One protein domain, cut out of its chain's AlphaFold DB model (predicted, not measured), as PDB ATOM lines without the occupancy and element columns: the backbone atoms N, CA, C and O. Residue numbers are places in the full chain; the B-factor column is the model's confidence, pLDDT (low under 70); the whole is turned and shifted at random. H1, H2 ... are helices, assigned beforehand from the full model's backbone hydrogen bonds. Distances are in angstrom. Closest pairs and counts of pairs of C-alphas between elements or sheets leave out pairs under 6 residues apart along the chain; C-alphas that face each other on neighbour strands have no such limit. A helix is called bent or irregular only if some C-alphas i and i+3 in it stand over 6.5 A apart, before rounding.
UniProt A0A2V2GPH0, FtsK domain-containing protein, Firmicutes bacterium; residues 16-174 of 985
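Overview. This is residues 16 to 174 of the 985 residues of the protein "FtsK domain-containing protein" of Firmicutes bacterium (UniProt A0A2V2GPH0). Two pairs of long antiparallel helices, H1 with H2b and H3 with H5b, make two sides of a flat slab with an open wedge between H2b and H3. H2a, H4 and H5a join the two pairs at one end, and the link of residues 76 to 83 spans the wide end of the wedge. The printed part has 159 residues with five named helices, H1 to H5 in chain order, and no named strand; the class is all helix. H2 and H5 are bent, each into two arms. The whole is compact, with a radius of gyration of the C-alphas of 17.6 A and spans of 49 by 47 by 20 A.

Arrangement. H1, residues 16 to 35, touches H2b, residues 57 to 75, at a shallow tilt of 25 degrees, opposite ways; their closest C-alphas, of Gly 19 and Gly 70, are 4.2 A apart. H2b is an arm of H2, residues 41 to 75, assigned as one helix by its hydrogen bonds but bent, with C-alphas 54 and 57 9.5 A apart. The other arm, H2a, residues 41 to 54, and H2b only just touch, only at the corner, with 3 pairs of C-alphas within 8 A; the closest are Met 51 and Ala 59, 5.7 A. H3, residues 84 to 108, is only just apart from H2b, at 8.2 A. H5, residues 135 to 174, is also one helix by its hydrogen bonds but bent, with C-alphas 148 and 151 9.2 A apart. Its arm H5b, residues 151 to 174, touches H3 at a shallow tilt of 16 degrees, opposite ways, closest at the C-alphas of Leu 88 and Ala 169, 5.2 A. H4, residues 113 to 122, and the arm H5a, residues 135 to 148, form a helical hairpin at 33 degrees, only just short of steep, with the C-alphas of Ala 120 and Ala 136 closest at 5.1 A. H2a, H4 and H5a are an up-and-down bundle, each running against the one before. H2a touches H4 with residues 50 to 54 alone, closest at the C-alphas of Gly 53 and Tyr 121, 3.8 A. Every O i to N i+4 pair is within hydrogen-bond range in H1, H2a, H4 and H5b; the counts are 14 of 15 in H2b, 19 of 21 in H3 and 7 of 10 in H5a.

Along the chain. H1 begins at C-alpha 16, (183.290, 172.103, 188.396), and is 28.3 A long, as is H2b. H3, 35.9 A, has a kink of 25 degrees near residue 102 and is irregular, with C-alphas 104 and 107 7.6 A apart; H5a is irregular too, only just, with C-alphas 141 and 144 6.6 A apart. H5b, 33.9 A, ends at C-alpha 174, (221.978, 169.917, 191.933).

Size, cuts and confidence. The two C-alphas farthest apart, of Thr 42 and Val 174, are 50.2 A apart. The printed part has no cut, and the link from H4 to H5, 12 residues, is long. Residues 78 to 82 and 109 to 110 have pLDDT under 70.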
ATOM      1  N   GLU A  16     183.143 171.022 189.374       83.69
ATOM      2  CA  GLU A  16     183.290 172.103 188.396       83.69
ATOM      3  C   GLU A  16     182.657 173.406 188.909       83.69
ATOM      4  O   GLU A  16     183.337 174.427 188.926       83.69
ATOM      5  N   PHE A  17     181.417 173.368 189.417       87.88
ATOM      6  CA  PHE A  17     180.744 174.535 190.006       87.88
ATOM      7  C   PHE A  17     181.518 175.093 191.209       87.88
ATOM      8  O   PHE A  17     181.795 176.288 191.260       87.88
ATOM      9  N   ALA A  18     181.963 174.232 192.131       86.31
ATOM     10  CA  ALA A  18     182.814 174.644 193.252       86.31
ATOM     11  C   ALA A  18     184.137 175.287 192.780       86.31
ATOM     12  O   ALA A  18     184.605 176.257 193.374       86.31
ATOM     13  N   GLY A  19     184.717 174.790 191.682       90.31
ATOM     14  CA  GLY A  19     185.877 175.398 191.033       90.31
ATOM     15  C   GLY A  19     185.582 176.773 190.421       90.31
ATOM     16  O   GLY A  19     186.367 177.697 190.618       90.31
ATOM     17  N   MET A  20     184.448 176.936 189.734       91.75
ATOM     18  CA  MET A  20     184.013 178.215 189.154       91.75
ATOM     19  C   MET A  20     183.728 179.267 190.233       91.75
ATOM     20  O   MET A  20     184.199 180.397 190.116       91.75
ATOM     21  N   VAL A  21     183.037 178.890 191.314       93.06
ATOM     22  CA  VAL A  21     182.788 179.761 192.476       93.06
ATOM     23  C   VAL A  21     184.106 180.192 193.127       93.06
ATOM     24  O   VAL A  21     184.277 181.370 193.432       93.06
ATOM     25  N   LEU A  22     185.075 179.279 193.277       92.31
ATOM     26  CA  LEU A  22     186.393 179.606 193.828       92.31
ATOM     27  C   LEU A  22     187.198 180.556 192.921       92.31
ATOM     28  O   LEU A  22     187.856 181.460 193.434       92.31
ATOM     29  N   ILE A  23     187.120 180.399 191.592       94.25
ATOM     30  CA  ILE A  23     187.715 181.345 190.628       94.25
ATOM     31  C   ILE A  23     187.057 182.722 190.761       94.25
ATOM     32  O   ILE A  23     187.768 183.715 190.899       94.25
ATOM     33  N   LEU A  24     185.720 182.786 190.759       94.00
ATOM     34  CA  LEU A  24     184.964 184.038 190.841       94.00
ATOM     35  C   LEU A  24     185.274 184.787 192.145       94.00
ATOM     36  O   LEU A  24     185.591 185.977 192.114       94.00
ATOM     37  N   PHE A  25     185.277 184.082 193.278       94.00
ATOM     38  CA  PHE A  25     185.635 184.649 194.576       94.00
ATOM     39  C   PHE A  25     187.098 185.127 194.615       94.00
ATOM     40  O   PHE A  25     187.364 186.233 195.081       94.00
ATOM     41  N   ALA A  26     188.045 184.369 194.048       94.25
ATOM     42  CA  ALA A  26     189.435 184.812 193.924       94.25
ATOM     43  C   ALA A  26     189.577 186.068 193.040       94.25
ATOM     44  O   ALA A  26     190.343 186.969 193.383       94.25
ATOM     45  N   THR A  27     188.817 186.185 191.943       93.06
ATOM     46  CA  THR A  27     188.808 187.416 191.130       93.06
ATOM     47  C   THR A  27     188.178 188.599 191.861       93.06
ATOM     48  O   THR A  27     188.697 189.706 191.755       93.06
ATOM     49  N   LEU A  28     187.127 188.379 192.661       91.94
ATOM     50  CA  LEU A  28     186.518 189.417 193.496       91.94
ATOM     51  C   LEU A  28     187.509 189.941 194.548       91.94
ATOM     52  O   LEU A  28     187.696 191.152 194.655       91.94
ATOM     53  N   LEU A  29     188.205 189.044 195.261       91.88
ATOM     54  CA  LEU A  29     189.271 189.421 196.198       91.88
ATOM     55  C   LEU A  29     190.383 190.215 195.502       91.88
ATOM     56  O   LEU A  29     190.798 191.253 196.016       91.88
ATOM     57  N   LEU A  30     190.832 189.779 194.318       91.81
ATOM     58  CA  LEU A  30     191.863 190.485 193.555       91.81
ATOM     59  C   LEU A  30     191.417 191.901 193.155       91.81
ATOM     60  O   LEU A  30     192.194 192.846 193.289       91.81
ATOM     61  N   VAL A  31     190.163 192.071 192.720       89.44
ATOM     62  CA  VAL A  31     189.591 193.390 192.402       89.44
ATOM     63  C   VAL A  31     189.521 194.272 193.651       89.44
ATOM     64  O   VAL A  31     189.961 195.419 193.586       89.44
ATOM     65  N   CYS A  32     189.067 193.763 194.800       88.69
ATOM     66  CA  CYS A  32     189.066 194.520 196.060       88.69
ATOM     67  C   CYS A  32     190.485 194.909 196.516       88.69
ATOM     68  O   CYS A  32     190.708 196.034 196.958       88.69
ATOM     69  N   MET A  33     191.475 194.023 196.365       88.19
ATOM     70  CA  MET A  33     192.869 194.317 196.723       88.19
ATOM     71  C   MET A  33     193.509 195.373 195.812       88.19
ATOM     72  O   MET A  33     194.223 196.244 196.309       88.19
ATOM     73  N   LEU A  34     193.260 195.316 194.498       86.69
ATOM     74  CA  LEU A  34     193.834 196.255 193.525       86.69
ATOM     75  C   LEU A  34     193.117 197.612 193.505       86.69
ATOM     76  O   LEU A  34     193.764 198.642 193.340       86.69
ATOM     77  N   THR A  35     191.793 197.628 193.677       84.31
ATOM     78  CA  THR A  35     190.973 198.851 193.563       84.31
ATOM     79  C   THR A  35     190.624 199.490 194.910       84.31
ATOM     80  O   THR A  35     190.099 200.604 194.939       84.31
ATOM     81  N   ARG A  36     190.928 198.825 196.036       78.81
ATOM     82  CA  ARG A  36     190.496 199.205 197.394       78.81
ATOM     83  C   ARG A  36     188.980 199.466 197.426       78.81
ATOM     84  O   ARG A  36     188.189 198.542 197.266       78.81
ATOM     85  N   GLY A  37     188.572 200.724 197.609       75.25
ATOM     86  CA  GLY A  37     187.171 201.149 197.626       75.25
ATOM     87  C   GLY A  37     186.632 201.684 196.294       75.25
ATOM     88  O   GLY A  37     185.482 202.100 196.251       75.25
ATOM     89  N   ALA A  38     187.412 201.705 195.208       78.94
ATOM     90  CA  ALA A  38     186.968 202.336 193.958       78.94
ATOM     91  C   ALA A  38     185.850 201.562 193.229       78.94
ATOM     92  O   ALA A  38     185.071 202.177 192.507       78.94
ATOM     93  N   VAL A  39     185.746 200.239 193.429       78.50
ATOM     94  CA  VAL A  39     184.666 199.406 192.854       78.50
ATOM     95  C   VAL A  39     183.596 199.045 193.892       78.50
ATOM     96  O   VAL A  39     182.411 199.061 193.580       78.50
ATOM     97  N   PHE A  40     183.998 198.748 195.133       81.00
ATOM     98  CA  PHE A  40     183.105 198.231 196.185       81.00
ATOM     99  C   PHE A  40     183.096 199.080 197.469       81.00
ATOM    100  O   PHE A  40     182.856 198.533 198.541       81.00
ATOM    101  N   SER A  41     183.404 200.380 197.379       84.38
ATOM    102  CA  SER A  41     183.373 201.362 198.482       84.38
ATOM    103  C   SER A  41     183.868 200.806 199.832       84.38
ATOM    104  O   SER A  41     185.011 200.352 199.924       84.38
ATOM    105  N   THR A  42     183.038 200.831 200.876       84.94
ATOM    106  CA  THR A  42     183.396 200.388 202.231       84.94
ATOM    107  C   THR A  42     183.622 198.869 202.322       84.94
ATOM    108  O   THR A  42     184.650 198.471 202.870       84.94
ATOM    109  N   PRO A  43     182.766 197.990 201.751       85.19
ATOM    110  CA  PRO A  43     183.068 196.557 201.636       85.19
ATOM    111  C   PRO A  43     184.439 196.245 201.013       85.19
ATOM    112  O   PRO A  43     185.175 195.408 201.535       85.19
ATOM    113  N   GLY A  44     184.817 196.943 199.937       84.44
ATOM    114  CA  GLY A  44     186.120 196.778 199.283       84.44
ATOM    115  C   GLY A  44     187.294 197.180 200.179       84.44
ATOM    116  O   GLY A  44     188.310 196.482 200.222       84.44
ATOM    117  N   GLN A  45     187.134 198.253 200.962       86.00
ATOM    118  CA  GLN A  45     188.106 198.671 201.975       86.00
ATOM    119  C   GLN A  45     188.265 197.625 203.087       86.00
ATOM    120  O   GLN A  45     189.398 197.245 203.375       86.00
ATOM    121  N   TYR A  46     187.174 197.093 203.651       89.00
ATOM    122  CA  TYR A  46     187.250 196.057 204.691       89.00
ATOM    123  C   TYR A  46     187.913 194.766 204.194       89.00
ATOM    124  O   TYR A  46     188.763 194.211 204.887       89.00
ATOM    125  N   VAL A  47     187.588 194.307 202.978       89.12
ATOM    126  CA  VAL A  47     188.243 193.137 202.362       89.12
ATOM    127  C   VAL A  47     189.741 193.386 202.159       89.12
ATOM    128  O   VAL A  47     190.553 192.505 202.435       89.12
ATOM    129  N   CYS A  48     190.120 194.587 201.715       88.38
ATOM    130  CA  CYS A  48     191.516 194.976 201.527       88.38
ATOM    131  C   CYS A  48     192.283 195.004 202.864       88.38
ATOM    132  O   CYS A  48     193.298 194.318 202.994       88.38
ATOM    133  N   ALA A  49     191.759 195.707 203.872       89.56
ATOM    134  CA  ALA A  49     192.337 195.793 205.213       89.56
ATOM    135  C   ALA A  49     192.485 194.410 205.872       89.56
ATOM    136  O   ALA A  49     193.545 194.089 206.403       89.56
ATOM    137  N   PHE A  50     191.465 193.551 205.769       92.25
ATOM    138  CA  PHE A  50     191.522 192.186 206.291       92.25
ATOM    139  C   PHE A  50     192.583 191.335 205.579       92.25
ATOM    140  O   PHE A  50     193.381 190.676 206.244       92.25
ATOM    141  N   MET A  51     192.638 191.358 204.241       92.88
ATOM    142  CA  MET A  51     193.617 190.582 203.465       92.88
ATOM    143  C   MET A  51     195.061 191.007 203.761       92.88
ATOM    144  O   MET A  51     195.896 190.157 204.072       92.88
ATOM    145  N   PHE A  52     195.357 192.309 203.718       92.06
ATOM    146  CA  PHE A  52     196.708 192.809 203.989       92.06
ATOM    147  C   PHE A  52     197.074 192.777 205.479       92.06
ATOM    148  O   PHE A  52     198.245 192.594 205.799       92.06
ATOM    149  N   GLY A  53     196.112 192.884 206.399       90.38
ATOM    150  CA  GLY A  53     196.363 192.730 207.834       90.38
ATOM    151  C   GLY A  53     196.623 191.279 208.249       90.38
ATOM    152  O   GLY A  53     197.522 191.006 209.044       90.38
ATOM    153  N   THR A  54     195.890 190.311 207.689       91.12
ATOM    154  CA  THR A  54     196.087 188.884 208.014       91.12
ATOM    155  C   THR A  54     197.311 188.274 207.334       91.12
ATOM    156  O   THR A  54     198.107 187.627 208.016       91.12
ATOM    157  N   PHE A  55     197.485 188.496 206.025       91.00
ATOM    158  CA  PHE A  55     198.523 187.849 205.209       91.00
ATOM    159  C   PHE A  55     199.657 188.781 204.755       91.00
ATOM    160  O   PHE A  55     200.626 188.297 204.170       91.00
ATOM    161  N   GLY A  56     199.573 190.097 204.959       90.69
ATOM    162  CA  GLY A  56     200.572 191.025 204.419       90.69
ATOM    163  C   GLY A  56     200.641 190.981 202.888       90.69
ATOM    164  O   GLY A  56     199.648 190.705 202.210       90.69
ATOM    165  N   TYR A  57     201.832 191.177 202.319       89.44
ATOM    166  CA  TYR A  57     202.059 190.988 200.879       89.44
ATOM    167  C   TYR A  57     201.749 189.562 200.382       89.44
ATOM    168  O   TYR A  57     201.409 189.389 199.207       89.44
ATOM    169  N   MET A  58     201.774 188.540 201.251       88.81
ATOM    170  CA  MET A  58     201.379 187.172 200.880       88.81
ATOM    171  C   MET A  58     199.885 187.017 200.561       88.81
ATOM    172  O   MET A  58     199.504 185.987 200.003       88.81
ATOM    173  N   ALA A  59     199.046 188.032 200.799       90.00
ATOM    174  CA  ALA A  59     197.659 188.049 200.331       90.00
ATOM    175  C   ALA A  59     197.550 187.795 198.812       90.00
ATOM    176  O   ALA A  59     196.707 187.015 198.366       90.00
ATOM    177  N   PHE A  60     198.459 188.361 198.003       89.81
ATOM    178  CA  PHE A  60     198.486 188.115 196.556       89.81
ATOM    179  C   PHE A  60     198.823 186.654 196.219       89.81
ATOM    180  O   PHE A  60     198.241 186.076 195.299       89.81
ATOM    181  N   ALA A  61     199.726 186.030 196.984       88.19
ATOM    182  CA  ALA A  61     200.076 184.620 196.825       88.19
ATOM    183  C   ALA A  61     198.926 183.690 197.254       88.19
ATOM    184  O   ALA A  61     198.693 182.670 196.603       88.19
ATOM    185  N   ALA A  62     198.168 184.058 198.294       88.06
ATOM    186  CA  ALA A  62     196.966 183.343 198.715       88.06
ATOM    187  C   ALA A  62     195.884 183.372 197.619       88.06
ATOM    188  O   ALA A  62     195.412 182.315 197.199       88.06
ATOM    189  N   VAL A  63     195.566 184.554 197.075       92.56
ATOM    190  CA  VAL A  63     194.592 184.712 195.978       92.56
ATOM    191  C   VAL A  63     195.036 183.968 194.710       92.56
ATOM    192  O   VAL A  63     194.230 183.262 194.099       92.56
ATOM    193  N   ALA A  64     196.323 184.020 194.346       88.81
ATOM    194  CA  ALA A  64     196.865 183.225 193.240       88.81
ATOM    195  C   ALA A  64     196.757 181.706 193.497       88.81
ATOM    196  O   ALA A  64     196.433 180.939 192.586       88.81
ATOM    197  N   GLY A  65     196.967 181.263 194.740       87.06
ATOM    198  CA  GLY A  65     196.756 179.878 195.168       87.06
ATOM    199  C   GLY A  65     195.299 179.429 195.037       87.06
ATOM    200  O   GLY A  65     195.041 178.336 194.528       87.06
ATOM    201  N   MET A  66     194.342 180.283 195.412       92.44
ATOM    202  CA  MET A  66     192.905 180.033 195.230       92.44
ATOM    203  C   MET A  66     192.532 179.943 193.747       92.44
ATOM    204  O   MET A  66     191.826 179.016 193.354       92.44
ATOM    205  N   TYR A  67     193.071 180.830 192.906       91.50
ATOM    206  CA  TYR A  67     192.856 180.814 191.455       91.50
ATOM    207  C   TYR A  67     193.378 179.512 190.813       91.50
ATOM    208  O   TYR A  67     192.655 178.838 190.077       91.50
ATOM    209  N   LEU A  68     194.595 179.079 191.168       87.94
ATOM    210  CA  LEU A  68     195.160 177.792 190.736       87.94
ATOM    211  C   LEU A  68     194.373 176.584 191.277       87.94
ATOM    212  O   LEU A  68     194.211 175.588 190.567       87.94
ATOM    213  N   GLY A  69     193.860 176.663 192.507       86.44
ATOM    214  CA  GLY A  69     192.967 175.662 193.095       86.44
ATOM    215  C   GLY A  69     191.636 175.549 192.346       86.44
ATOM    216  O   GLY A  69     191.187 174.442 192.049       86.44
ATOM    217  N   GLY A  70     191.053 176.681 191.955       90.38
ATOM    218  CA  GLY A  70     189.847 176.749 191.138       90.38
ATOM    219  C   GLY A  70     190.051 176.144 189.747       90.38
ATOM    220  O   GLY A  70     189.313 175.239 189.360       90.38
ATOM    221  N   ILE A  71     191.117 176.530 189.031       87.88
ATOM    222  CA  ILE A  71     191.451 175.936 187.720       87.88
ATOM    223  C   ILE A  71     191.715 174.427 187.853       87.88
ATOM    224  O   ILE A  71     191.317 173.656 186.980       87.88
ATOM    225  N   ARG A  72     192.330 173.960 188.949       86.19
ATOM    226  CA  ARG A  72     192.504 172.520 189.218       86.19
ATOM    227  C   ARG A  72     191.158 171.796 189.344       86.19
ATOM    228  O   ARG A  72     191.023 170.700 188.806       86.19
ATOM    229  N   LEU A  73     190.196 172.383 190.058       88.19
ATOM    230  CA  LEU A  73     188.860 171.815 190.256       88.19
ATOM    231  C   LEU A  73     188.049 171.779 188.952       88.19
ATOM    232  O   LEU A  73     187.433 170.757 188.668       88.19
ATOM    233  N   VAL A  74     188.115 172.837 188.135       88.50
ATOM    234  CA  VAL A  74     187.431 172.906 186.828       88.50
ATOM    235  C   VAL A  74     188.072 171.983 185.784       88.50
ATOM    236  O   VAL A  74     187.371 171.294 185.054       88.50
ATOM    237  N   THR A  75     189.406 171.940 185.688       82.81
ATOM    238  CA  THR A  75     190.097 171.183 184.619       82.81
ATOM    239  C   THR A  75     190.361 169.714 184.951       82.81
ATOM    240  O   THR A  75     190.776 168.961 184.069       82.81
ATOM    241  N   GLY A  76     190.233 169.309 186.221       76.50
ATOM    242  CA  GLY A  76     190.579 167.971 186.724       76.50
ATOM    243  C   GLY A  76     192.073 167.603 186.648       76.50
ATOM    244  O   GLY A  76     192.483 166.552 187.145       76.50
ATOM    245  N   LYS A  77     192.914 168.449 186.041       74.81
ATOM    246  CA  LYS A  77     194.325 168.164 185.748       74.81
ATOM    247  C   LYS A  77     195.233 168.592 186.903       74.81
ATOM    248  O   LYS A  77     195.043 169.625 187.545       74.81
ATOM    249  N   LYS A  78     196.292 167.813 187.151       66.56
ATOM    250  CA  LYS A  78     197.362 168.178 188.096       66.56
ATOM    251  C   LYS A  78     198.252 169.265 187.471       66.56
ATOM    252  O   LYS A  78     199.297 168.940 186.919       66.56
ATOM    253  N   LEU A  79     197.837 170.534 187.579       59.66
ATOM    254  CA  LEU A  79     198.570 171.718 187.083       59.66
ATOM    255  C   LEU A  79     200.054 171.728 187.482       59.66
ATOM    256  O   LEU A  79     200.908 172.079 186.675       59.66
ATOM    257  N   PHE A  80     200.362 171.276 188.700       59.41
ATOM    258  CA  PHE A  80     201.727 171.053 189.167       59.41
ATOM    259  C   PHE A  80     201.877 169.649 189.756       59.41
ATOM    260  O   PHE A  80     201.016 169.169 190.501       59.41
ATOM    261  N   SER A  81     203.013 169.006 189.475       56.22
ATOM    262  CA  SER A  81     203.485 167.874 190.271       56.22
ATOM    263  C   SER A  81     204.210 168.425 191.501       56.22
ATOM    264  O   SER A  81     205.382 168.792 191.444       56.22
ATOM    265  N   ALA A  82     203.489 168.518 192.621       59.59
ATOM    266  CA  ALA A  82     204.004 169.018 193.898       59.59
ATOM    267  C   ALA A  82     204.988 168.018 194.542       59.59
ATOM    268  O   ALA A  82     204.689 167.356 195.532       59.59
ATOM    269  N   GLY A  83     206.161 167.854 193.926       71.06
ATOM    270  CA  GLY A  83     207.249 167.026 194.435       71.06
ATOM    271  C   GLY A  83     208.119 167.759 195.459       71.06
ATOM    272  O   GLY A  83     208.085 168.984 195.566       71.06
ATOM    273  N   ARG A  84     208.982 167.002 196.152       75.75
ATOM    274  CA  ARG A  84     209.899 167.475 197.215       75.75
ATOM    275  C   ARG A  84     210.658 168.773 196.882       75.75
ATOM    276  O   ARG A  84     210.865 169.591 197.767       75.75
ATOM    277  N   ARG A  85     211.035 168.984 195.614       80.38
ATOM    278  CA  ARG A  85     211.680 170.221 195.124       80.38
ATOM    279  C   ARG A  85     210.803 171.463 195.301       80.38
ATOM    280  O   ARG A  85     211.272 172.459 195.830       80.38
ATOM    281  N   PHE A  86     209.536 171.386 194.892       80.62
ATOM    282  CA  PHE A  86     208.590 172.502 194.975       80.62
ATOM    283  C   PHE A  86     208.296 172.870 196.436       80.62
ATOM    284  O   PHE A  86     208.310 174.046 196.784       80.62
ATOM    285  N   ALA A  87     208.131 171.865 197.303       80.56
ATOM    286  CA  ALA A  87     207.938 172.072 198.738       80.56
ATOM    287  C   ALA A  87     209.135 172.782 199.406       80.56
ATOM    288  O   ALA A  87     208.930 173.700 200.192       80.56
ATOM    289  N   LEU A  88     210.377 172.415 199.059       83.31
ATOM    290  CA  LEU A  88     211.586 173.069 199.585       83.31
ATOM    291  C   LEU A  88     211.746 174.518 199.090       83.31
ATOM    292  O   LEU A  88     212.158 175.388 199.856       83.31
ATOM    293  N   CYS A  89     211.388 174.807 197.834       84.25
ATOM    294  CA  CYS A  89     211.354 176.182 197.328       84.25
ATOM    295  C   CYS A  89     210.289 177.029 198.043       84.25
ATOM    296  O   CYS A  89     210.582 178.156 198.436       84.25
ATOM    297  N   LEU A  90     209.087 176.480 198.258       85.94
ATOM    298  CA  LEU A  90     208.009 177.168 198.970       85.94
ATOM    299  C   LEU A  90     208.380 177.438 200.438       85.94
ATOM    300  O   LEU A  90     208.218 178.561 200.902       85.94
ATOM    301  N   LEU A  91     208.958 176.452 201.136       87.94
ATOM    302  CA  LEU A  91     209.467 176.613 202.503       87.94
ATOM    303  C   LEU A  91     210.529 177.719 202.589       87.94
ATOM    304  O   LEU A  91     210.463 178.571 203.472       87.94
ATOM    305  N   SER A  92     211.466 177.748 201.635       88.50
ATOM    306  CA  SER A  92     212.496 178.793 201.564       88.50
ATOM    307  C   SER A  92     211.876 180.181 201.370       88.50
ATOM    308  O   SER A  92     212.264 181.120 202.059       88.50
ATOM    309  N   ALA A  93     210.877 180.315 200.490       88.19
ATOM    310  CA  ALA A  93     210.166 181.577 200.282       88.19
ATOM    311  C   ALA A  93     209.405 182.037 201.541       88.19
ATOM    312  O   ALA A  93     209.482 183.208 201.905       88.19
ATOM    313  N   CYS A  94     208.733 181.124 202.250       89.81
ATOM    314  CA  CYS A  94     208.073 181.442 203.518       89.81
ATOM    315  C   CYS A  94     209.066 181.894 204.602       89.81
ATOM    316  O   CYS A  94     208.754 182.815 205.348       89.81
ATOM    317  N   LEU A  95     210.267 181.310 204.670       90.69
ATOM    318  CA  LEU A  95     211.305 181.732 205.621       90.69
ATOM    319  C   LEU A  95     211.891 183.116 205.288       90.69
ATOM    320  O   LEU A  95     212.149 183.892 206.204       90.69
ATOM    321  N   VAL A  96     212.024 183.474 204.002       92.19
ATOM    322  CA  VAL A  96     212.355 184.857 203.591       92.19
ATOM    323  C   VAL A  96     211.264 185.832 204.040       92.19
ATOM    324  O   VAL A  96     211.570 186.875 204.612       92.19
ATOM    325  N   VAL A  97     209.990 185.494 203.812       90.75
ATOM    326  CA  VAL A  97     208.853 186.336 204.221       90.75
ATOM    327  C   VAL A  97     208.803 186.507 205.738       90.75
ATOM    328  O   VAL A  97     208.604 187.629 206.193       90.75
ATOM    329  N   LEU A  98     209.028 185.437 206.510       91.00
ATOM    330  CA  LEU A  98     209.095 185.489 207.973       91.00
ATOM    331  C   LEU A  98     210.182 186.464 208.439       91.00
ATOM    332  O   LEU A  98     209.857 187.423 209.128       91.00
ATOM    333  N   LEU A  99     211.422 186.292 207.970       90.56
ATOM    334  CA  LEU A  99     212.550 187.162 208.319       90.56
ATOM    335  C   LEU A  99     212.261 188.642 208.005       90.56
ATOM    336  O   LEU A  99     212.501 189.516 208.836       90.56
ATOM    337  N   ILE A 100     211.694 188.947 206.830       89.75
ATOM    338  CA  ILE A 100     211.320 190.327 206.471       89.75
ATOM    339  C   ILE A 100     210.189 190.843 207.381       89.75
ATOM    340  O   ILE A 100     210.223 192.000 207.798       89.75
ATOM    341  N   ASN A 101     209.212 190.004 207.737       89.56
ATOM    342  CA  ASN A 101     208.127 190.359 208.655       89.56
ATOM    343  C   ASN A 101     208.669 190.717 210.051       89.56
ATOM    344  O   ASN A 101     208.336 191.771 210.591       89.56
ATOM    345  N   THR A 102     209.563 189.885 210.589       87.31
ATOM    346  CA  THR A 102     210.227 190.067 211.888       87.31
ATOM    347  C   THR A 102     211.145 191.303 211.893       87.31
ATOM    348  O   THR A 102     211.231 192.013 212.899       87.31
ATOM    349  N   VAL A 103     211.781 191.642 210.762       88.12
ATOM    350  CA  VAL A 103     212.556 192.889 210.593       88.12
ATOM    351  C   VAL A 103     211.657 194.131 210.540       88.12
ATOM    352  O   VAL A 103     211.960 195.126 211.201       88.12
ATOM    353  N   LEU A 104     210.540 194.095 209.806       85.38
ATOM    354  CA  LEU A 104     209.594 195.220 209.732       85.38
ATOM    355  C   LEU A 104     208.930 195.496 211.091       85.38
ATOM    356  O   LEU A 104     208.773 196.651 211.482       85.38
ATOM    357  N   LEU A 105     208.616 194.446 211.855       85.38
ATOM    358  CA  LEU A 105     207.981 194.539 213.174       85.38
ATOM    359  C   LEU A 105     208.942 194.864 214.330       85.38
ATOM    360  O   LEU A 105     208.506 194.934 215.480       85.38
ATOM    361  N   ARG A 106     210.227 195.139 214.059       83.25
ATOM    362  CA  ARG A 106     211.249 195.457 215.079       83.25
ATOM    363  C   ARG A 106     210.845 196.556 216.072       83.25
ATOM    364  O   ARG A 106     211.277 196.516 217.220       83.25
ATOM    365  N   GLY A 107     210.024 197.520 215.641       77.75
ATOM    366  CA  GLY A 107     209.520 198.618 216.479       77.75
ATOM    367  C   GLY A 107     208.455 198.194 217.497       77.75
ATOM    368  O   GLY A 107     208.290 198.855 218.516       77.75
ATOM    369  N   PHE A 108     207.778 197.067 217.263       79.00
ATOM    370  CA  PHE A 108     206.776 196.490 218.164       79.00
ATOM    371  C   PHE A 108     207.360 195.412 219.094       79.00
ATOM    372  O   PHE A 108     206.636 194.870 219.925       79.00
ATOM    373  N   ALA A 109     208.658 195.102 218.993       64.94
ATOM    374  CA  ALA A 109     209.313 194.002 219.712       64.94
ATOM    375  C   ALA A 109     209.277 194.105 221.253       64.94
ATOM    376  O   ALA A 109     209.484 193.102 221.927       64.94
ATOM    377  N   GLY A 110     209.019 195.295 221.810       65.56
ATOM    378  CA  GLY A 110     208.809 195.512 223.249       65.56
ATOM    379  C   GLY A 110     207.338 195.517 223.694       65.56
ATOM    380  O   GLY A 110     207.061 195.786 224.859       65.56
ATOM    381  N   SER A 111     206.390 195.279 222.783       75.69
ATOM    382  CA  SER A 111     204.961 195.181 223.108       75.69
ATOM    383  C   SER A 111     204.575 193.761 223.530       75.69
ATOM    384  O   SER A 111     205.297 192.801 223.269       75.69
ATOM    385  N   ASN A 112     203.422 193.612 224.188       84.19
ATOM    386  CA  ASN A 112     202.883 192.289 224.502       84.19
ATOM    387  C   ASN A 112     202.438 191.545 223.222       84.19
ATOM    388  O   ASN A 112     202.281 192.143 222.158       84.19
ATOM    389  N   TYR A 113     202.191 190.237 223.336       83.81
ATOM    390  CA  TYR A 113     201.799 189.366 222.216       83.81
ATOM    391  C   TYR A 113     200.656 189.940 221.358       83.81
ATOM    392  O   TYR A 113     200.736 189.943 220.129       83.81
ATOM    393  N   GLY A 114     199.626 190.497 222.007       84.81
ATOM    394  CA  GLY A 114     198.517 191.167 221.327       84.81
ATOM    395  C   GLY A 114     198.952 192.423 220.568       84.81
ATOM    396  O   GLY A 114     198.563 192.594 219.418       84.81
ATOM    397  N   GLY A 115     199.797 193.267 221.166       84.44
ATOM    398  CA  GLY A 115     200.335 194.482 220.547       84.44
ATOM    399  C   GLY A 115     201.215 194.214 219.324       84.44
ATOM    400  O   GLY A 115     201.108 194.936 218.334       84.44
ATOM    401  N   TYR A 116     202.019 193.149 219.336       86.38
ATOM    402  CA  TYR A 116     202.868 192.779 218.197       86.38
ATOM    403  C   TYR A 116     202.037 192.283 217.004       86.38
ATOM    404  O   TYR A 116     202.263 192.691 215.863       86.38
ATOM    405  N   ILE A 117     201.021 191.454 217.269       89.75
ATOM    406  CA  ILE A 117     200.091 190.957 216.245       89.75
ATOM    407  C   ILE A 117     199.182 192.086 215.734       89.75
ATOM    408  O   ILE A 117     198.980 192.201 214.526       89.75
ATOM    409  N   ALA A 118     198.685 192.956 216.619       88.69
ATOM    410  CA  ALA A 118     197.903 194.131 216.241       88.69
ATOM    411  C   ALA A 118     198.733 195.119 215.407       88.69
ATOM    412  O   ALA A 118     198.241 195.617 214.402       88.69
ATOM    413  N   GLY A 119     200.009 195.343 215.741       85.75
ATOM    414  CA  GLY A 119     200.929 196.127 214.914       85.75
ATOM    415  C   GLY A 119     201.077 195.551 213.501       85.75
ATOM    416  O   GLY A 119     201.011 196.290 212.521       85.75
ATOM    417  N   ALA A 120     201.188 194.224 213.381       88.88
ATOM    418  CA  ALA A 120     201.259 193.536 212.092       88.88
ATOM    419  C   ALA A 120     199.958 193.592 211.277       88.88
ATOM    420  O   ALA A 120     200.025 193.681 210.049       88.88
ATOM    421  N   TYR A 121     198.802 193.557 211.949       91.81
ATOM    422  CA  TYR A 121     197.483 193.665 211.327       91.81
ATOM    423  C   TYR A 121     197.170 195.101 210.886       91.81
ATOM    424  O   TYR A 121     196.867 195.336 209.718       91.81
ATOM    425  N   ASN A 122     197.312 196.073 211.791       89.56
ATOM    426  CA  ASN A 122     196.991 197.482 211.552       89.56
ATOM    427  C   ASN A 122     197.911 198.103 210.485       89.56
ATOM    428  O   ASN A 122     197.484 198.957 209.714       89.56
ATOM    429  N   ALA A 123     199.151 197.619 210.353       86.38
ATOM    430  CA  ALA A 123     200.014 197.955 209.221       86.38
ATOM    431  C   ALA A 123     199.350 197.647 207.859       86.38
ATOM    432  O   ALA A 123     199.517 198.399 206.900       86.38
ATOM    433  N   GLY A 124     198.551 196.581 207.767       83.62
ATOM    434  CA  GLY A 124     197.788 196.223 206.570       83.62
ATOM    435  C   GLY A 124     196.474 196.988 206.367       83.62
ATOM    436  O   GLY A 124     195.907 196.903 205.281       83.62
ATOM    437  N   GLU A 125     195.997 197.760 207.350       82.31
ATOM    438  CA  GLU A 125     194.700 198.461 207.298       82.31
ATOM    439  C   GLU A 125     194.624 199.460 206.133       82.31
ATOM    440  O   GLU A 125     193.667 199.469 205.360       82.31
ATOM    441  N   ASN A 126     195.697 200.227 205.924       76.94
ATOM    442  CA  ASN A 126     195.829 201.150 204.795       76.94
ATOM    443  C   ASN A 126     196.225 200.439 203.477       76.94
ATOM    444  O   ASN A 126     196.512 201.086 202.464       76.94
ATOM    445  N   GLY A 127     196.211 199.104 203.436       76.69
ATOM    446  CA  GLY A 127     196.522 198.281 202.267       76.69
ATOM    447  C   GLY A 127     198.025 198.179 201.945       76.69
ATOM    448  O   GLY A 127     198.876 198.375 202.815       76.69
ATOM    449  N   PRO A 128     198.402 197.887 200.684       78.00
ATOM    450  CA  PRO A 128     199.743 197.396 200.340       78.00
ATOM    451  C   PRO A 128     200.885 198.414 200.491       78.00
ATOM    452  O   PRO A 128     202.043 198.037 200.354       78.00
ATOM    453  N   ALA A 129     200.598 199.693 200.745       78.94
ATOM    454  CA  ALA A 129     201.636 200.713 200.934       78.94
ATOM    455  C   ALA A 129     202.291 200.659 202.328       78.94
ATOM    456  O   ALA A 129     203.423 201.103 202.482       78.94
ATOM    457  N   SER A 130     201.587 200.118 203.326       79.94
ATOM    458  CA  SER A 130     202.048 199.996 204.716       79.94
ATOM    459  C   SER A 130     202.065 198.551 205.229       79.94
ATOM    460  O   SER A 130     202.581 198.300 206.315       79.94
ATOM    461  N   ALA A 131     201.505 197.607 204.464       85.69
ATOM    462  CA  ALA A 131     201.406 196.201 204.839       85.69
ATOM    463  C   ALA A 131     202.774 195.565 205.144       85.69
ATOM    464  O   ALA A 131     203.776 195.818 204.475       85.69
ATOM    465  N   THR A 132     202.798 194.677 206.137       90.06
ATOM    466  CA  THR A 132     203.972 193.853 206.447       90.06
ATOM    467  C   THR A 132     204.127 192.700 205.444       90.06
ATOM    468  O   THR A 132     203.260 192.455 204.603       90.06
ATOM    469  N   ALA A 133     205.243 191.966 205.496       87.50
ATOM    470  CA  ALA A 133     205.526 190.904 204.525       87.50
ATOM    471  C   ALA A 133     204.554 189.713 204.611       87.50
ATOM    472  O   ALA A 133     204.161 189.171 203.578       87.50
ATOM    473  N   GLY A 134     204.152 189.335 205.826       86.25
ATOM    474  CA  GLY A 134     203.289 188.187 206.108       86.25
ATOM    475  C   GLY A 134     202.123 188.467 207.066       86.25
ATOM    476  O   GLY A 134     201.403 187.535 207.422       86.25
ATOM    477  N   GLY A 135     201.917 189.717 207.496       90.50
ATOM    478  CA  GLY A 135     200.772 190.101 208.325       90.50
ATOM    479  C   GLY A 135     200.771 189.472 209.719       90.50
ATOM    480  O   GLY A 135     201.788 188.984 210.228       90.50
ATOM    481  N   ALA A 136     199.587 189.466 210.330       90.69
ATOM    482  CA  ALA A 136     199.318 188.857 211.628       90.69
ATOM    483  C   ALA A 136     199.718 187.371 211.695       90.69
ATOM    484  O   ALA A 136     200.236 186.925 212.718       90.69
ATOM    485  N   ILE A 137     199.537 186.606 210.609       91.56
ATOM    486  CA  ILE A 137     199.838 185.163 210.584       91.56
ATOM    487  C   ILE A 137     201.336 184.903 210.781       91.56
ATOM    488  O   ILE A 137     201.715 184.048 211.579       91.56
ATOM    489  N   PHE A 138     202.203 185.663 210.110       90.25
ATOM    490  CA  PHE A 138     203.648 185.538 210.315       90.25
ATOM    491  C   PHE A 138     204.111 186.222 211.613       90.25
ATOM    492  O   PHE A 138     205.111 185.804 212.188       90.25
ATOM    493  N   ALA A 139     203.370 187.206 212.135       89.88
ATOM    494  CA  ALA A 139     203.654 187.808 213.440       89.88
ATOM    495  C   ALA A 139     203.424 186.833 214.613       89.88
ATOM    496  O   ALA A 139     204.223 186.819 215.548       89.88
ATOM    497  N   VAL A 140     202.406 185.965 214.532       91.00
ATOM    498  CA  VAL A 140     202.186 184.850 215.481       91.00
ATOM    499  C   VAL A 140     203.395 183.905 215.539       91.00
ATOM    500  O   VAL A 140     203.746 183.425 216.613       91.00
ATOM    501  N   VAL A 141     204.052 183.656 214.400       88.06
ATOM    502  CA  VAL A 141     205.224 182.764 214.303       88.06
ATOM    503  C   VAL A 141     206.527 183.471 214.707       88.06
ATOM    504  O   VAL A 141     207.379 182.852 215.340       88.06
ATOM    505  N   GLY A 142     206.681 184.757 214.379       85.88
ATOM    506  CA  GLY A 142     207.876 185.548 214.702       85.88
ATOM    507  C   GLY A 142     207.960 185.991 216.168       85.88
ATOM    508  O   GLY A 142     209.051 186.007 216.739       85.88
ATOM    509  N   TYR A 143     206.830 186.304 216.821       89.50
ATOM    510  CA  TYR A 143     206.843 186.823 218.198       89.50
ATOM    511  C   TYR A 143     207.547 185.900 219.210       89.50
ATOM    512  O   TYR A 143     208.359 186.416 219.974       89.50
ATOM    513  N   PRO A 144     207.329 184.567 219.240       88.44
ATOM    514  CA  PRO A 144     208.057 183.687 220.157       88.44
ATOM    515  C   PRO A 144     209.579 183.743 219.977       88.44
ATOM    516  O   PRO A 144     210.306 183.695 220.965       88.44
ATOM    517  N   LEU A 145     210.073 183.895 218.743       86.56
ATOM    518  CA  LEU A 145     211.508 184.016 218.464       86.56
ATOM    519  C   LEU A 145     212.060 185.351 218.984       86.56
ATOM    520  O   LEU A 145     213.084 185.370 219.668       86.56
ATOM    521  N   VAL A 146     211.354 186.456 218.725       88.00
ATOM    522  CA  VAL A 146     211.722 187.800 219.210       88.00
ATOM    523  C   VAL A 146     211.645 187.893 220.737       88.00
ATOM    524  O   VAL A 146     212.539 188.463 221.356       88.00
ATOM    525  N   GLY A 147     210.619 187.309 221.356       84.88
ATOM    526  CA  GLY A 147     210.416 187.334 222.805       84.88
ATOM    527  C   GLY A 147     211.404 186.466 223.591       84.88
ATOM    528  O   GLY A 147     211.726 186.803 224.726       84.88
ATOM    529  N   LEU A 148     211.907 185.374 223.001       86.38
ATOM    530  CA  LEU A 148     212.900 184.496 223.638       86.38
ATOM    531  C   LEU A 148     214.350 184.940 223.403       86.38
ATOM    532  O   LEU A 148     215.191 184.722 224.272       86.38
ATOM    533  N   LEU A 149     214.663 185.516 222.236       87.12
ATOM    534  CA  LEU A 149     216.046 185.742 221.782       87.12
ATOM    535  C   LEU A 149     216.369 187.215 221.466       87.12
ATOM    536  O   LEU A 149     217.492 187.538 221.068       87.12
ATOM    537  N   GLY A 150     215.390 188.113 221.603       86.62
ATOM    538  CA  GLY A 150     215.464 189.488 221.111       86.62
ATOM    539  C   GLY A 150     215.490 189.569 219.580       86.62
ATOM    540  O   GLY A 150     215.666 188.572 218.878       86.62
ATOM    541  N   ASN A 151     215.370 190.786 219.038       86.19
ATOM    542  CA  ASN A 151     215.409 191.026 217.587       86.19
ATOM    543  C   ASN A 151     216.652 190.393 216.921       86.19
ATOM    544  O   ASN A 151     216.532 189.693 215.921       86.19
ATOM    545  N   ALA A 152     217.845 190.592 217.495       86.31
ATOM    546  CA  ALA A 152     219.097 190.096 216.917       86.31
ATOM    547  C   ALA A 152     219.198 188.558 216.910       86.31
ATOM    548  O   ALA A 152     219.649 187.978 215.921       86.31
ATOM    549  N   GLY A 153     218.759 187.891 217.985       87.12
ATOM    550  CA  GLY A 153     218.761 186.431 218.066       87.12
ATOM    551  C   GLY A 153     217.684 185.787 217.189       87.12
ATOM    552  O   GLY A 153     217.949 184.761 216.564       87.12
ATOM    553  N   ALA A 154     216.516 186.426 217.053       89.25
ATOM    554  CA  ALA A 154     215.480 186.006 216.111       89.25
ATOM    555  C   ALA A 154     216.005 186.001 214.665       89.25
ATOM    556  O   ALA A 154     215.955 184.960 214.012       89.25
ATOM    557  N   TYR A 155     216.615 187.101 214.200       92.38
ATOM    558  CA  TYR A 155     217.174 187.181 212.841       92.38
ATOM    559  C   TYR A 155     218.277 186.140 212.591       92.38
ATOM    560  O   TYR A 155     218.375 185.598 211.490       92.38
ATOM    561  N   ALA A 156     219.099 185.833 213.602       91.06
ATOM    562  CA  ALA A 156     220.124 184.797 213.498       91.06
ATOM    563  C   ALA A 156     219.507 183.397 213.316       91.06
ATOM    564  O   ALA A 156     219.925 182.649 212.432       91.06
ATOM    565  N   VAL A 157     218.481 183.053 214.101       92.38
ATOM    566  CA  VAL A 157     217.796 181.752 214.021       92.38
ATOM    567  C   VAL A 157     216.975 181.616 212.732       92.38
ATOM    568  O   VAL A 157     217.101 180.609 212.033       92.38
ATOM    569  N   GLU A 158     216.198 182.636 212.361       91.50
ATOM    570  CA  GLU A 158     215.459 182.690 211.091       91.50
ATOM    571  C   GLU A 158     216.415 182.587 209.887       91.50
ATOM    572  O   GLU A 158     216.157 181.828 208.948       91.50
ATOM    573  N   GLY A 159     217.564 183.271 209.947       91.50
ATOM    574  CA  GLY A 159     218.626 183.199 208.942       91.50
ATOM    575  C   GLY A 159     219.264 181.812 208.815       91.50
ATOM    576  O   GLY A 159     219.490 181.346 207.697       91.50
ATOM    577  N   ILE A 160     219.500 181.107 209.930       93.69
ATOM    578  CA  ILE A 160     220.004 179.723 209.927       93.69
ATOM    579  C   ILE A 160     218.980 178.772 209.292       93.69
ATOM    580  O   ILE A 160     219.344 177.977 208.421       93.69
ATOM    581  N   PHE A 161     217.698 178.868 209.659       93.00
ATOM    582  CA  PHE A 161     216.649 178.049 209.040       93.00
ATOM    583  C   PHE A 161     216.504 178.329 207.541       93.00
ATOM    584  O   PHE A 161     216.384 177.389 206.750       93.00
ATOM    585  N   LEU A 162     216.580 179.598 207.127       93.75
ATOM    586  CA  LEU A 162     216.582 179.983 205.718       93.75
ATOM    587  C   LEU A 162     217.791 179.393 204.972       93.75
ATOM    588  O   LEU A 162     217.614 178.789 203.914       93.75
ATOM    589  N   ALA A 163     219.000 179.496 205.530       91.56
ATOM    590  CA  ALA A 163     220.216 178.939 204.935       91.56
ATOM    591  C   ALA A 163     220.148 177.408 204.785       91.56
ATOM    592  O   ALA A 163     220.494 176.876 203.728       91.56
ATOM    593  N   LEU A 164     219.637 176.694 205.795       92.19
ATOM    594  CA  LEU A 164     219.406 175.246 205.735       92.19
ATOM    595  C   LEU A 164     218.357 174.878 204.674       92.19
ATOM    596  O   LEU A 164     218.578 173.964 203.877       92.19
ATOM    597  N   SER A 165     217.238 175.605 204.617       90.94
ATOM    598  CA  SER A 165     216.185 175.386 203.617       90.94
ATOM    599  C   SER A 165     216.707 175.605 202.191       90.94
ATOM    600  O   SER A 165     216.496 174.759 201.316       90.94
ATOM    601  N   LEU A 166     217.474 176.680 201.968       90.69
ATOM    602  CA  LEU A 166     218.133 176.970 200.693       90.69
ATOM    603  C   LEU A 166     219.194 175.922 200.336       90.69
ATOM    604  O   LEU A 166     219.246 175.501 199.182       90.69
ATOM    605  N   TYR A 167     219.983 175.430 201.299       91.06
ATOM    606  CA  TYR A 167     220.927 174.328 201.078       91.06
ATOM    607  C   TYR A 167     220.207 173.052 200.616       91.06
ATOM    608  O   TYR A 167     220.610 172.436 199.624       91.06
ATOM    609  N   PHE A 168     219.110 172.660 201.272       87.31
ATOM    610  CA  PHE A 168     218.342 171.481 200.865       87.31
ATOM    611  C   PHE A 168     217.620 171.679 199.526       87.31
ATOM    612  O   PHE A 168     217.569 170.737 198.730       87.31
ATOM    613  N   ALA A 169     217.115 172.881 199.233       86.44
ATOM    614  CA  ALA A 169     216.558 173.222 197.927       86.44
ATOM    615  C   ALA A 169     217.629 173.126 196.824       86.44
ATOM    616  O   ALA A 169     217.444 172.389 195.854       86.44
ATOM    617  N   ALA A 170     218.784 173.772 197.008       85.31
ATOM    618  CA  ALA A 170     219.912 173.719 196.082       85.31
ATOM    619  C   ALA A 170     220.386 172.275 195.862       85.31
ATOM    620  O   ALA A 170     220.456 171.822 194.721       85.31
ATOM    621  N   ARG A 171     220.595 171.498 196.935       84.75
ATOM    622  CA  ARG A 171     220.949 170.070 196.852       84.75
ATOM    623  C   ARG A 171     219.892 169.253 196.106       84.75
ATOM    624  O   ARG A 171     220.255 168.363 195.344       84.75
ATOM    625  N   ALA A 172     218.603 169.555 196.263       80.88
ATOM    626  CA  ALA A 172     217.536 168.868 195.537       80.88
ATOM    627  C   ALA A 172     217.521 169.188 194.029       80.88
ATOM    628  O   ALA A 172     217.066 168.345 193.252       80.88
ATOM    629  N   PHE A 173     218.013 170.356 193.599       76.25
ATOM    630  CA  PHE A 173     218.183 170.719 192.183       76.25
ATOM    631  C   PHE A 173     219.512 170.214 191.594       76.25
ATOM    632  O   PHE A 173     219.500 169.616 190.519       76.25
ATOM    633  N   VAL A 174     220.628 170.384 192.313       75.69
ATOM    634  CA  VAL A 174     221.978 169.917 191.933       75.69
ATOM    635  C   VAL A 174     222.063 168.388 191.894       75.69
ATOM    636  O   VAL A 174     222.805 167.834 191.085       75.69
TER     637      VAL A 174